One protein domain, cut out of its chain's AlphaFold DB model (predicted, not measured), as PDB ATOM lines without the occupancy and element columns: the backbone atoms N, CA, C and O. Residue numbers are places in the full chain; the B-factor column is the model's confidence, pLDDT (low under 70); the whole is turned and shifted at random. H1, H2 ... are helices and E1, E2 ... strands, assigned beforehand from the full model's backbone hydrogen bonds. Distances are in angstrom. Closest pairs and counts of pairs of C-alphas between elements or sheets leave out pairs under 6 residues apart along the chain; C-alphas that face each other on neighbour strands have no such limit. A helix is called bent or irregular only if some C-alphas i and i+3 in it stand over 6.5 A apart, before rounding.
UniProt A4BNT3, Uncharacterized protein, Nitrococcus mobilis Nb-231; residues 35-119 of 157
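What this domain is: This is residues 35 to 119 of the 157 residues of an uncharacterized protein of Nitrococcus mobilis Nb-231 (UniProt A4BNT3). A strongly twisted sheet of four antiparallel strands has one long, kinked helix, H1, packed over one face by its residues 91 to 109, while residues 110 to 119 of the helix stick out. The loop between E2 and E3, residues 53 to 65, makes the far end of the domain opposite the helix's tail. The printed part has 85 residues with four named strands and one named helix, in the order E1 E2 E3 E4 H1, and its class is mixed, helices and strands. The sheet's order is E1, E2, E3, E4, the same as along the chain. The whole is loose, with a radius of gyration of the C-alphas of 15.3 A, and elongated, spanning 48 by 29 by 19 A.

How they stand to each other: The sheet of E1, residues 35 to 40, E2, residues 45 to 52, E3, residues 66 to 75, and E4, residues 78 to 86, is a meander, each strand the antiparallel neighbour of the one before. E1 and E4 are its edge strands and are apart. The hairpin E1 and E2 has N 37 and O 49 at 2.9 A, within hydrogen-bond range. In the hairpin E2 and E3, N 48 and O 68 are 2.8 A apart, within that range. In the hairpin E3 and E4, N 71 and O 82 are 2.9 A apart, also within range. H1, residues 91 to 119, is on one face of this sheet, giving two layers, a helix over a sheet, with a height over the sheet of 4.5 A. It lies over E2, E3 and E4, only just over E3, on which 3 of its C-alphas fall. On the local plane it stands at 61 degrees to E2, only just across the strands. The closest C-alphas of E4 and H1 are those of Ile 86 and Ala 94, 6.0 A apart; those of E3 and H1 are Gly 69 and Phe 98, 6.5 A. H1 has a kink of 49 degrees near residue 98 and is irregular, with C-alphas 96 and 99 at 7.3 A. In H1, 23 of 25 O i to N i+4 pairs are within hydrogen-bond range.

Where its parts are: E1 begins at C-alpha 35 (137.085, 166.838, 185.745) and is 16.7 A long; E2 is 22.7 A. E3 measures 28.4 A and E4 25.0 A, ending at C-alpha 86 (141.589, 158.413, 199.726). H1 is 39.4 A long and ends at C-alpha 119 (131.517, 130.012, 198.345).

The domain as a whole: The two C-alphas farthest apart are those of Asp 56 and Arg 118, 49.3 A. The printed part has no cut. The link from E2 to E3 is long; the other links are tight. The mean pLDDT of the printed part is 95.3, and no printed residue is under 70.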
ATOM      1  N   HIS A  35     135.780 166.715 186.378       97.75
ATOM      2  CA  HIS A  35     137.085 166.838 185.745       97.75
ATOM      3  C   HIS A  35     138.059 165.856 186.398       97.75
ATOM      4  O   HIS A  35     138.224 165.860 187.622       97.75
ATOM      5  N   GLU A  36     138.713 165.045 185.575       98.00
ATOM      6  CA  GLU A  36     139.648 164.014 186.010       98.00
ATOM      7  C   GLU A  36     141.103 164.469 185.839       98.00
ATOM      8  O   GLU A  36     141.523 164.856 184.750       98.00
ATOM      9  N   GLU A  37     141.902 164.377 186.904       98.31
ATOM     10  CA  GLU A  37     143.353 164.594 186.852       98.31
ATOM     11  C   GLU A  37     144.109 163.399 187.420       98.31
ATOM     12  O   GLU A  37     143.809 162.943 188.520       98.31
ATOM     13  N   VAL A  38     145.134 162.930 186.707       98.19
ATOM     14  CA  VAL A  38     145.960 161.790 187.127       98.19
ATOM     15  C   VAL A  38     147.343 162.266 187.564       98.19
ATOM     16  O   VAL A  38     148.089 162.854 186.782       98.19
ATOM     17  N   PHE A  39     147.717 161.938 188.799       98.19
ATOM     18  CA  PHE A  39     149.053 162.137 189.359       98.19
ATOM     19  C   PHE A  39     149.726 160.778 189.509       98.19
ATOM     20  O   PHE A  39     149.176 159.905 190.165       98.19
ATOM     21  N   THR A  40     150.901 160.566 188.921       97.25
ATOM     22  CA  THR A  40     151.562 159.251 188.946       97.25
ATOM     23  C   THR A  40     153.067 159.376 189.107       97.25
ATOM     24  O   THR A  40     153.685 160.298 188.572       97.25
ATOM     25  N   ASP A  41     153.663 158.414 189.810       94.44
ATOM     26  CA  ASP A  41     155.115 158.229 189.882       94.44
ATOM     27  C   ASP A  41     155.631 157.211 188.842       94.44
ATOM     28  O   ASP A  41     156.832 156.954 188.762       94.44
ATOM     29  N   ARG A  42     154.723 156.631 188.036       93.88
ATOM     30  CA  ARG A  42     154.974 155.581 187.031       93.88
ATOM     31  C   ARG A  42     155.653 154.321 187.580       93.88
ATOM     32  O   ARG A  42     156.244 153.568 186.804       93.88
ATOM     33  N   ARG A  43     155.587 154.089 188.891       91.44
ATOM     34  CA  ARG A  43     156.240 152.952 189.542       91.44
ATOM     35  C   ARG A  43     155.346 152.298 190.584       91.44
ATOM     36  O   ARG A  43     155.086 151.107 190.466       91.44
ATOM     37  N   VAL A  44     154.921 153.051 191.593       91.75
ATOM     38  CA  VAL A  44     154.104 152.558 192.708       91.75
ATOM     39  C   VAL A  44     152.621 152.654 192.371       91.75
ATOM     40  O   VAL A  44     151.869 151.713 192.623       91.75
ATOM     41  N   GLY A  45     152.182 153.766 191.783       95.31
ATOM     42  CA  GLY A  45     150.764 153.956 191.517       95.31
ATOM     43  C   GLY A  45     150.394 155.327 190.977       95.31
ATOM     44  O   GLY A  45     151.233 156.109 190.517       95.31
ATOM     45  N   SER A  46     149.095 155.595 191.027       97.88
ATOM     46  CA  SER A  46     148.486 156.832 190.561       97.88
ATOM     47  C   SER A  46     147.402 157.299 191.527       97.88
ATOM     48  O   SER A  46     146.722 156.486 192.146       97.88
ATOM     49  N   ILE A  47     147.214 158.611 191.625       98.38
ATOM     50  CA  ILE A  47     146.077 159.246 192.287       98.38
ATOM     51  C   ILE A  47     145.235 159.922 191.209       98.38
ATOM     52  O   ILE A  47     145.740 160.765 190.468       98.38
ATOM     53  N   LEU A  48     143.956 159.571 191.142       98.44
ATOM     54  CA  LEU A  48     142.953 160.244 190.331       98.44
ATOM     55  C   LEU A  48     142.229 161.270 191.205       98.44
ATOM     56  O   LEU A  48     141.589 160.912 192.192       98.44
ATOM     57  N   ARG A  49     142.331 162.551 190.855       98.50
ATOM     58  CA  ARG A  49     141.541 163.622 191.462       98.50
ATOM     59  C   ARG A  49     140.316 163.878 190.599       98.50
ATOM     60  O   ARG A  49     140.449 164.311 189.457       98.50
ATOM     61  N   LEU A  50     139.143 163.671 191.177       98.31
ATOM     62  CA  LEU A  50     137.852 163.969 190.577       98.31
ATOM     63  C   LEU A  50     137.361 165.301 191.137       98.31
ATOM     64  O   LEU A  50     136.969 165.399 192.300       98.31
ATOM     65  N   THR A  51     137.415 166.347 190.318       98.00
ATOM     66  CA  THR A  51     136.907 167.671 190.687       98.00
ATOM     67  C   THR A  51     135.510 167.841 190.101       98.00
ATOM     68  O   THR A  51     135.394 167.858 188.879       98.00
ATOM     69  N   PRO A  52     134.455 167.967 190.921       97.88
ATOM     70  CA  PRO A  52     133.108 168.222 190.427       97.88
ATOM     71  C   PRO A  52     133.061 169.462 189.536       97.88
ATOM     72  O   PRO A  52     133.628 170.506 189.880       97.88
ATOM     73  N   VAL A  53     132.375 169.354 188.402       98.06
ATOM     74  CA  VAL A  53     132.147 170.479 187.491       98.06
ATOM     75  C   VAL A  53     130.679 170.578 187.104       98.06
ATOM     76  O   VAL A  53     129.937 169.596 187.151       98.06
ATOM     77  N   THR A  54     130.255 171.782 186.751       96.62
ATOM     78  CA  THR A  54     128.953 172.064 186.141       96.62
ATOM     79  C   THR A  54     128.984 171.777 184.637       96.62
ATOM     80  O   THR A  54     130.038 171.524 184.052       96.62
ATOM     81  N   SER A  55     127.824 171.835 183.979       95.88
ATOM     82  CA  SER A  55     127.686 171.599 182.531       95.88
ATOM     83  C   SER A  55     128.449 172.590 181.644       95.88
ATOM     84  O   SER A  55     128.736 172.282 180.489       95.88
ATOM     85  N   ASP A  56     128.822 173.754 182.179       94.38
ATOM     86  CA  ASP A  56     129.689 174.736 181.521       94.38
ATOM     87  C   ASP A  56     131.194 174.483 181.757       94.38
ATOM     88  O   ASP A  56     132.036 175.216 181.236       94.38
ATOM     89  N   GLY A  57     131.543 173.446 182.527       94.06
ATOM     90  CA  GLY A  57     132.915 173.062 182.853       94.06
ATOM     91  C   GLY A  57     133.549 173.846 184.005       94.06
ATOM     92  O   GLY A  57     134.718 173.617 184.317       94.06
ATOM     93  N   SER A  58     132.820 174.762 184.651       96.75
ATOM     94  CA  SER A  58     133.328 175.464 185.833       96.75
ATOM     95  C   SER A  58     133.290 174.573 187.082       96.75
ATOM     96  O   SER A  58     132.562 173.585 187.149       96.75
ATOM     97  N   ARG A  59     134.134 174.878 188.078       96.50
ATOM     98  CA  ARG A  59     134.219 174.076 189.307       96.50
ATOM     99  C   ARG A  59     132.929 174.199 190.113       96.50
ATOM    100  O   ARG A  59     132.594 175.284 190.586       96.50
ATOM    101  N   ASP A  60     132.299 173.062 190.381       96.62
ATOM    102  CA  ASP A  60     131.163 172.973 191.287       96.62
ATOM    103  C   ASP A  60     131.669 172.890 192.735       96.62
ATOM    104  O   ASP A  60     132.248 171.895 193.167       96.62
ATOM    105  N   THR A  61     131.488 173.977 193.486       95.25
ATOM    106  CA  THR A  61     131.941 174.086 194.883       95.25
ATOM    107  C   THR A  61     130.952 173.507 195.895       95.25
ATOM    108  O   THR A  61     131.286 173.420 197.074       95.25
ATOM    109  N   SER A  62     129.757 173.095 195.454       96.12
ATOM    110  CA  SER A  62     128.761 172.451 196.319       96.12
ATOM    111  C   SER A  62     129.104 170.990 196.627       96.12
ATOM    112  O   SER A  62     128.665 170.450 197.643       96.12
ATOM    113  N   ARG A  63     129.920 170.361 195.772       95.31
ATOM    114  CA  ARG A  63     130.392 168.980 195.904       95.31
ATOM    115  C   ARG A  63     131.877 168.949 196.272       95.31
ATOM    116  O   ARG A  63     132.669 169.788 195.841       95.31
ATOM    117  N   ALA A  64     132.260 167.963 197.080       95.75
ATOM    118  CA  ALA A  64     133.647 167.773 197.485       95.75
ATOM    119  C   ALA A  64     134.490 167.176 196.349       95.75
ATOM    120  O   ALA A  64     133.998 166.415 195.517       95.75
ATOM    121  N   VAL A  65     135.780 167.514 196.336       97.44
ATOM    122  CA  VAL A  65     136.764 166.849 195.473       97.44
ATOM    123  C   VAL A  65     137.000 165.443 196.013       97.44
ATOM    124  O   VAL A  65     137.187 165.280 197.216       97.44
ATOM    125  N   VAL A  66     137.025 164.448 195.128       98.06
ATOM    126  CA  VAL A  66     137.295 163.052 195.494       98.06
ATOM    127  C   VAL A  66     138.687 162.659 195.014       98.06
ATOM    128  O   VAL A  66     139.102 163.025 193.913       98.06
ATOM    129  N   PHE A  67     139.412 161.910 195.838       98.56
ATOM    130  CA  PHE A  67     140.703 161.332 195.485       98.56
ATOM    131  C   PHE A  67     140.591 159.812 195.473       98.56
ATOM    132  O   PHE A  67     140.159 159.213 196.454       98.56
ATOM    133  N   LEU A  68     141.008 159.188 194.376       98.31
ATOM    134  CA  LEU A  68     141.083 157.736 194.249       98.31
ATOM    135  C   LEU A  68     142.539 157.315 194.067       98.31
ATOM    136  O   LEU A  68     143.232 157.822 193.189       98.31
ATOM    137  N   GLY A  69     142.998 156.379 194.886       98.00
ATOM    138  CA  GLY A  69     144.268 155.692 194.726       98.00
ATOM    139  C   GLY A  69     144.134 154.505 193.780       98.00
ATOM    140  O   GLY A  69     143.137 153.783 193.787       98.00
ATOM    141  N   GLN A  70     145.151 154.313 192.950       97.44
ATOM    142  CA  GLN A  70     145.277 153.195 192.029       97.44
ATOM    143  C   GLN A  70     146.678 152.609 192.165       97.44
ATOM    144  O   GLN A  70     147.681 153.305 191.997       97.44
ATOM    145  N   THR A  71     146.759 151.318 192.447       95.75
ATOM    146  CA  THR A  71     148.013 150.565 192.457       95.75
ATOM    147  C   THR A  71     147.768 149.146 191.951       95.75
ATOM    148  O   THR A  71     146.665 148.800 191.527       95.75
ATOM    149  N   GLN A  72     148.806 148.322 191.935       93.81
ATOM    150  CA  GLN A  72     148.713 146.929 191.535       93.81
ATOM    151  C   GLN A  72     149.644 146.076 192.388       93.81
ATOM    152  O   GLN A  72     150.786 146.451 192.653       93.81
ATOM    153  N   VAL A  73     149.167 144.896 192.770       92.00
ATOM    154  CA  VAL A  73     149.955 143.909 193.510       92.00
ATOM    155  C   VAL A  73     150.189 142.695 192.626       92.00
ATOM    156  O   VAL A  73     149.276 142.203 191.965       92.00
ATOM    157  N   LEU A  74     151.422 142.191 192.597       91.06
ATOM    158  CA  LEU A  74     151.733 140.967 191.869       91.06
ATOM    159  C   LEU A  74     151.345 139.753 192.720       91.06
ATOM    160  O   LEU A  74     151.928 139.506 193.773       91.06
ATOM    161  N   THR A  75     150.366 138.989 192.248       88.00
ATOM    162  CA  THR A  75     149.918 137.741 192.873       88.00
ATOM    163  C   THR A  75     150.371 136.536 192.045       88.00
ATOM    164  O   THR A  75     150.842 136.682 190.917       88.00
ATOM    165  N   GLN A  76     150.182 135.317 192.564       87.00
ATOM    166  CA  GLN A  76     150.447 134.089 191.796       87.00
ATOM    167  C   GLN A  76     149.576 133.979 190.531       87.00
ATOM    168  O   GLN A  76     149.980 133.341 189.564       87.00
ATOM    169  N   ALA A  77     148.400 134.614 190.526       86.62
ATOM    170  CA  ALA A  77     147.470 134.628 189.399       86.62
ATOM    171  C   ALA A  77     147.736 135.776 188.403       86.62
ATOM    172  O   ALA A  77     147.012 135.907 187.419       86.62
ATOM    173  N   GLY A  78     148.762 136.601 188.644       92.56
ATOM    174  CA  GLY A  78     149.088 137.781 187.842       92.56
ATOM    175  C   GLY A  78     148.955 139.094 188.616       92.56
ATOM    176  O   GLY A  78     148.816 139.106 189.842       92.56
ATOM    177  N   ALA A  79     149.040 140.214 187.894       91.94
ATOM    178  CA  ALA A  79     148.882 141.546 188.469       91.94
ATOM    179  C   ALA A  79     147.413 141.801 188.833       91.94
ATOM    180  O   ALA A  79     146.532 141.717 187.976       91.94
ATOM    181  N   LEU A  80     147.167 142.111 190.102       92.31
ATOM    182  CA  LEU A  80     145.857 142.438 190.640       92.31
ATOM    183  C   LEU A  80     145.762 143.961 190.815       92.31
ATOM    184  O   LEU A  80     146.491 144.498 191.654       92.31
ATOM    185  N   PRO A  81     144.926 144.666 190.031       93.69
ATOM    186  CA  PRO A  81     144.702 146.093 190.223       93.69
ATOM    187  C   PRO A  81     143.939 146.337 191.527       93.69
ATOM    188  O   PRO A  81     142.980 145.632 191.833       93.69
ATOM    189  N   ILE A  82     144.379 147.341 192.277       95.62
ATOM    190  CA  ILE A  82     143.796 147.761 193.547       95.62
ATOM    191  C   ILE A  82     143.404 149.229 193.417       95.62
ATOM    192  O   ILE A  82     144.246 150.095 193.167       95.62
ATOM    193  N   ASN A  83     142.116 149.499 193.598       96.44
ATOM    194  CA  ASN A  83     141.530 150.829 193.550       96.44
ATOM    195  C   ASN A  83     140.910 151.131 194.908       96.44
ATOM    196  O   ASN A  83     140.209 150.288 195.463       96.44
ATOM    197  N   PHE A  84     141.145 152.329 195.427       97.62
ATOM    198  CA  PHE A  84     140.646 152.719 196.739       97.62
ATOM    199  C   PHE A  84     140.365 154.210 196.814       97.62
ATOM    200  O   PHE A  84     140.956 155.003 196.089       97.62
ATOM    201  N   GLU A  85     139.452 154.599 197.693       97.38
ATOM    202  CA  GLU A  85     139.183 156.005 197.970       97.38
ATOM    203  C   GLU A  85     140.161 156.534 199.023       97.38
ATOM    204  O   GLU A  85     140.442 155.871 200.021       97.38
ATOM    205  N   ILE A  86     140.678 157.741 198.806       98.00
ATOM    206  CA  ILE A  86     141.589 158.413 199.726       98.00
ATOM    207  C   ILE A  86     140.842 159.568 200.384       98.00
ATOM    208  O   ILE A  86     140.506 160.561 199.738       98.00
ATOM    209  N   LYS A  87     140.620 159.462 201.695       95.62
ATOM    210  CA  LYS A  87     140.005 160.529 202.496       95.62
ATOM    211  C   LYS A  87     140.993 161.684 202.665       95.62
ATOM    212  O   LYS A  87     141.843 161.647 203.557       95.62
ATOM    213  N   ALA A  88     140.897 162.685 201.793       96.19
ATOM    214  CA  ALA A  88     141.792 163.838 201.764       96.19
ATOM    215  C   ALA A  88     141.118 165.082 201.164       96.19
ATOM    216  O   ALA A  88     140.351 164.980 200.212       96.19
ATOM    217  N   ASP A  89     141.499 166.264 201.653       95.56
ATOM    218  CA  ASP A  89     141.018 167.560 201.142       95.56
ATOM    219  C   ASP A  89     142.001 168.209 200.150       95.56
ATOM    220  O   ASP A  89     141.736 169.256 199.554       95.56
ATOM    221  N   SER A  90     143.185 167.616 199.976       97.25
ATOM    222  CA  SER A  90     144.238 168.134 199.103       97.25
ATOM    223  C   SER A  90     145.101 167.017 198.532       97.25
ATOM    224  O   SER A  90     145.230 165.951 199.130       97.25
ATOM    225  N   LEU A  91     145.783 167.296 197.416       97.56
ATOM    226  CA  LEU A  91     146.728 166.347 196.823       97.56
ATOM    227  C   LEU A  91     147.841 165.952 197.805       97.56
ATOM    228  O   LEU A  91     148.238 164.795 197.842       97.56
ATOM    229  N   LYS A  92     148.333 166.898 198.617       98.06
ATOM    230  CA  LYS A  92     149.378 166.621 199.609       98.06
ATOM    231  C   LYS A  92     148.905 165.589 200.636       98.06
ATOM    232  O   LYS A  92     149.594 164.601 200.850       98.06
ATOM    233  N   GLN A  93     147.722 165.798 201.212       98.12
ATOM    234  CA  GLN A  93     147.127 164.828 202.133       98.12
ATOM    235  C   GLN A  93     146.840 163.495 201.435       98.12
ATOM    236  O   GLN A  93     147.073 162.445 202.017       98.12
ATOM    237  N   ALA A  94     146.383 163.518 200.179       98.00
ATOM    238  CA  ALA A  94     146.128 162.294 199.429       98.00
ATOM    239  C   ALA A  94     147.410 161.465 199.228       98.00
ATOM    240  O   ALA A  94     147.374 160.246 199.345       98.00
ATOM    241  N   LEU A  95     148.547 162.122 198.979       97.62
ATOM    242  CA  LEU A  95     149.859 161.475 198.899       97.62
ATOM    243  C   LEU A  95     150.307 160.906 200.252       97.62
ATOM    244  O   LEU A  95     150.813 159.791 200.293       97.62
ATOM    245  N   GLU A  96     150.104 161.646 201.345       97.81
ATOM    246  CA  GLU A  96     150.430 161.192 202.709       97.81
ATOM    247  C   GLU A  96     149.598 159.965 203.124       97.81
ATOM    248  O   GLU A  96     150.108 159.078 203.800       97.81
ATOM    249  N   GLN A  97     148.338 159.889 202.684       97.56
ATOM    250  CA  GLN A  97     147.400 158.813 203.034       97.56
ATOM    251  C   GLN A  97     147.418 157.629 202.055       97.56
ATOM    252  O   GLN A  97     146.757 156.619 202.303       97.56
ATOM    253  N   PHE A  98     148.146 157.738 200.939       97.31
ATOM    254  CA  PHE A  98     148.118 156.747 199.862       97.31
ATOM    255  C   PHE A  98     148.558 155.360 200.332       97.31
ATOM    256  O   PHE A  98     147.881 154.378 200.044       97.31
ATOM    257  N   GLU A  99     149.680 155.282 201.052       95.38
ATOM    258  CA  GLU A  99     150.254 154.017 201.524       95.38
ATOM    259  C   GLU A  99     149.270 153.272 202.429       95.38
ATOM    260  O   GLU A  99     148.946 152.116 202.172       95.38
ATOM    261  N   HIS A 100     148.695 153.976 203.406       96.69
ATOM    262  CA  HIS A 100     147.714 153.398 204.317       96.69
ATOM    263  C   HIS A 100     146.450 152.905 203.597       96.69
ATOM    264  O   HIS A 100     145.964 151.809 203.871       96.69
ATOM    265  N   GLY A 101     145.925 153.695 202.653       96.50
ATOM    266  CA  GLY A 101     144.765 153.292 201.857       96.50
ATOM    267  C   GLY A 101     145.056 152.090 200.952       96.50
ATOM    268  O   GLY A 101     144.200 151.223 200.792       96.50
ATOM    269  N   ALA A 102     146.272 152.000 200.407       95.44
ATOM    270  CA  ALA A 102     146.693 150.875 199.583       95.44
ATOM    271  C   ALA A 102     146.772 149.577 200.395       95.44
ATOM    272  O   ALA A 102     146.263 148.557 199.941       95.44
ATOM    273  N   GLU A 103     147.364 149.611 201.594       95.19
ATOM    274  CA  GLU A 103     147.437 148.447 202.488       95.19
ATOM    275  C   GLU A 103     146.042 147.920 202.839       95.19
ATOM    276  O   GLU A 103     145.760 146.739 202.641       95.19
ATOM    277  N   GLN A 104     145.139 148.811 203.264       96.88
ATOM    278  CA  GLN A 104     143.755 148.449 203.582       96.88
ATOM    279  C   GLN A 104     143.035 147.832 202.383       96.88
ATOM    280  O   GLN A 104     142.409 146.781 202.499       96.88
ATOM    281  N   ALA A 105     143.163 148.445 201.208       96.06
ATOM    282  CA  ALA A 105     142.502 147.962 200.005       96.06
ATOM    283  C   ALA A 105     143.036 146.601 199.539       96.06
ATOM    284  O   ALA A 105     142.282 145.788 198.997       96.06
ATOM    285  N   VAL A 106     144.327 146.329 199.752       94.25
ATOM    286  CA  VAL A 106     144.916 145.009 199.501       94.25
ATOM    287  C   VAL A 106     144.319 143.973 200.444       94.25
ATOM    288  O   VAL A 106     143.877 142.924 199.971       94.25
ATOM    289  N   ASP A 107     144.268 144.263 201.742       94.75
ATOM    290  CA  ASP A 107     143.704 143.352 202.738       94.75
ATOM    291  C   ASP A 107     142.231 143.043 202.442       94.75
ATOM    292  O   ASP A 107     141.867 141.869 202.311       94.75
ATOM    293  N   ASP A 108     141.417 144.074 202.196       95.25
ATOM    294  CA  ASP A 108     140.000 143.939 201.841       95.25
ATOM    295  C   ASP A 108     139.811 143.075 200.587       95.25
ATOM    296  O   ASP A 108     138.957 142.184 200.538       95.25
ATOM    297  N   THR A 109     140.640 143.294 199.562       92.38
ATOM    298  CA  THR A 109     140.570 142.522 198.316       92.38
ATOM    299  C   THR A 109     140.946 141.057 198.553       92.38
ATOM    300  O   THR A 109     140.293 140.147 198.034       92.38
ATOM    301  N   LEU A 110     141.976 140.789 199.361       91.12
ATOM    302  CA  LEU A 110     142.381 139.425 199.704       91.12
ATOM    303  C   LEU A 110     141.318 138.704 200.538       91.12
ATOM    304  O   LEU A 110     141.107 137.502 200.349       91.12
ATOM    305  N   GLU A 111     140.647 139.401 201.450       93.94
ATOM    306  CA  GLU A 111     139.523 138.858 202.212       93.94
ATOM    307  C   GLU A 111     138.342 138.497 201.310       93.94
ATOM    308  O   GLU A 111     137.838 137.371 201.387       93.94
ATOM    309  N   GLN A 112     137.963 139.389 200.392       92.44
ATOM    310  CA  GLN A 112     136.905 139.134 199.413       92.44
ATOM    311  C   GLN A 112     137.229 137.919 198.534       92.44
ATOM    312  O   GLN A 112     136.389 137.036 198.360       92.44
ATOM    313  N   ILE A 113     138.469 137.798 198.045       91.69
ATOM    314  CA  ILE A 113     138.902 136.638 197.252       91.69
ATOM    315  C   ILE A 113     138.791 135.340 198.063       91.69
ATOM    316  O   ILE A 113     138.274 134.341 197.557       91.69
ATOM    317  N   LYS A 114     139.242 135.329 199.325       91.19
ATOM    318  CA  LYS A 114     139.119 134.149 200.201       91.19
ATOM    319  C   LYS A 114     137.657 133.760 200.413       91.19
ATOM    320  O   LYS A 114     137.343 132.571 200.438       91.19
ATOM    321  N   GLN A 115     136.773 134.740 200.572       93.44
ATOM    322  CA  GLN A 115     135.346 134.499 200.758       93.44
ATOM    323  C   GLN A 115     134.714 133.875 199.506       93.44
ATOM    324  O   GLN A 115     134.074 132.828 199.607       93.44
ATOM    325  N   LEU A 116     135.005 134.418 198.321       91.38
ATOM    326  CA  LEU A 116     134.546 133.860 197.044       91.38
ATOM    327  C   LEU A 116     135.048 132.426 196.818       91.38
ATOM    328  O   LEU A 116     134.307 131.570 196.332       91.38
ATOM    329  N   GLN A 117     136.289 132.122 197.212       89.44
ATOM    330  CA  GLN A 117     136.830 130.760 197.134       89.44
ATOM    331  C   GLN A 117     136.067 129.775 198.029       89.44
ATOM    332  O   GLN A 117     135.829 128.636 197.623       89.44
ATOM    333  N   ARG A 118     135.660 130.196 199.234       90.88
ATOM    334  CA  ARG A 118     134.843 129.362 200.132       90.88
ATOM    335  C   ARG A 118     133.464 129.104 199.545       90.88
ATOM    336  O   ARG A 118     133.008 127.964 199.576       90.88
ATOM    337  N   GLU A 119     132.827 130.130 198.992       90.44
ATOM    338  CA  GLU A 119     131.517 130.012 198.345       90.44
ATOM    339  C   GLU A 119     131.579 129.032 197.168       90.44
ATOM    340  O   GLU A 119     130.798 128.078 197.120       90.44
TER     341      GLU A 119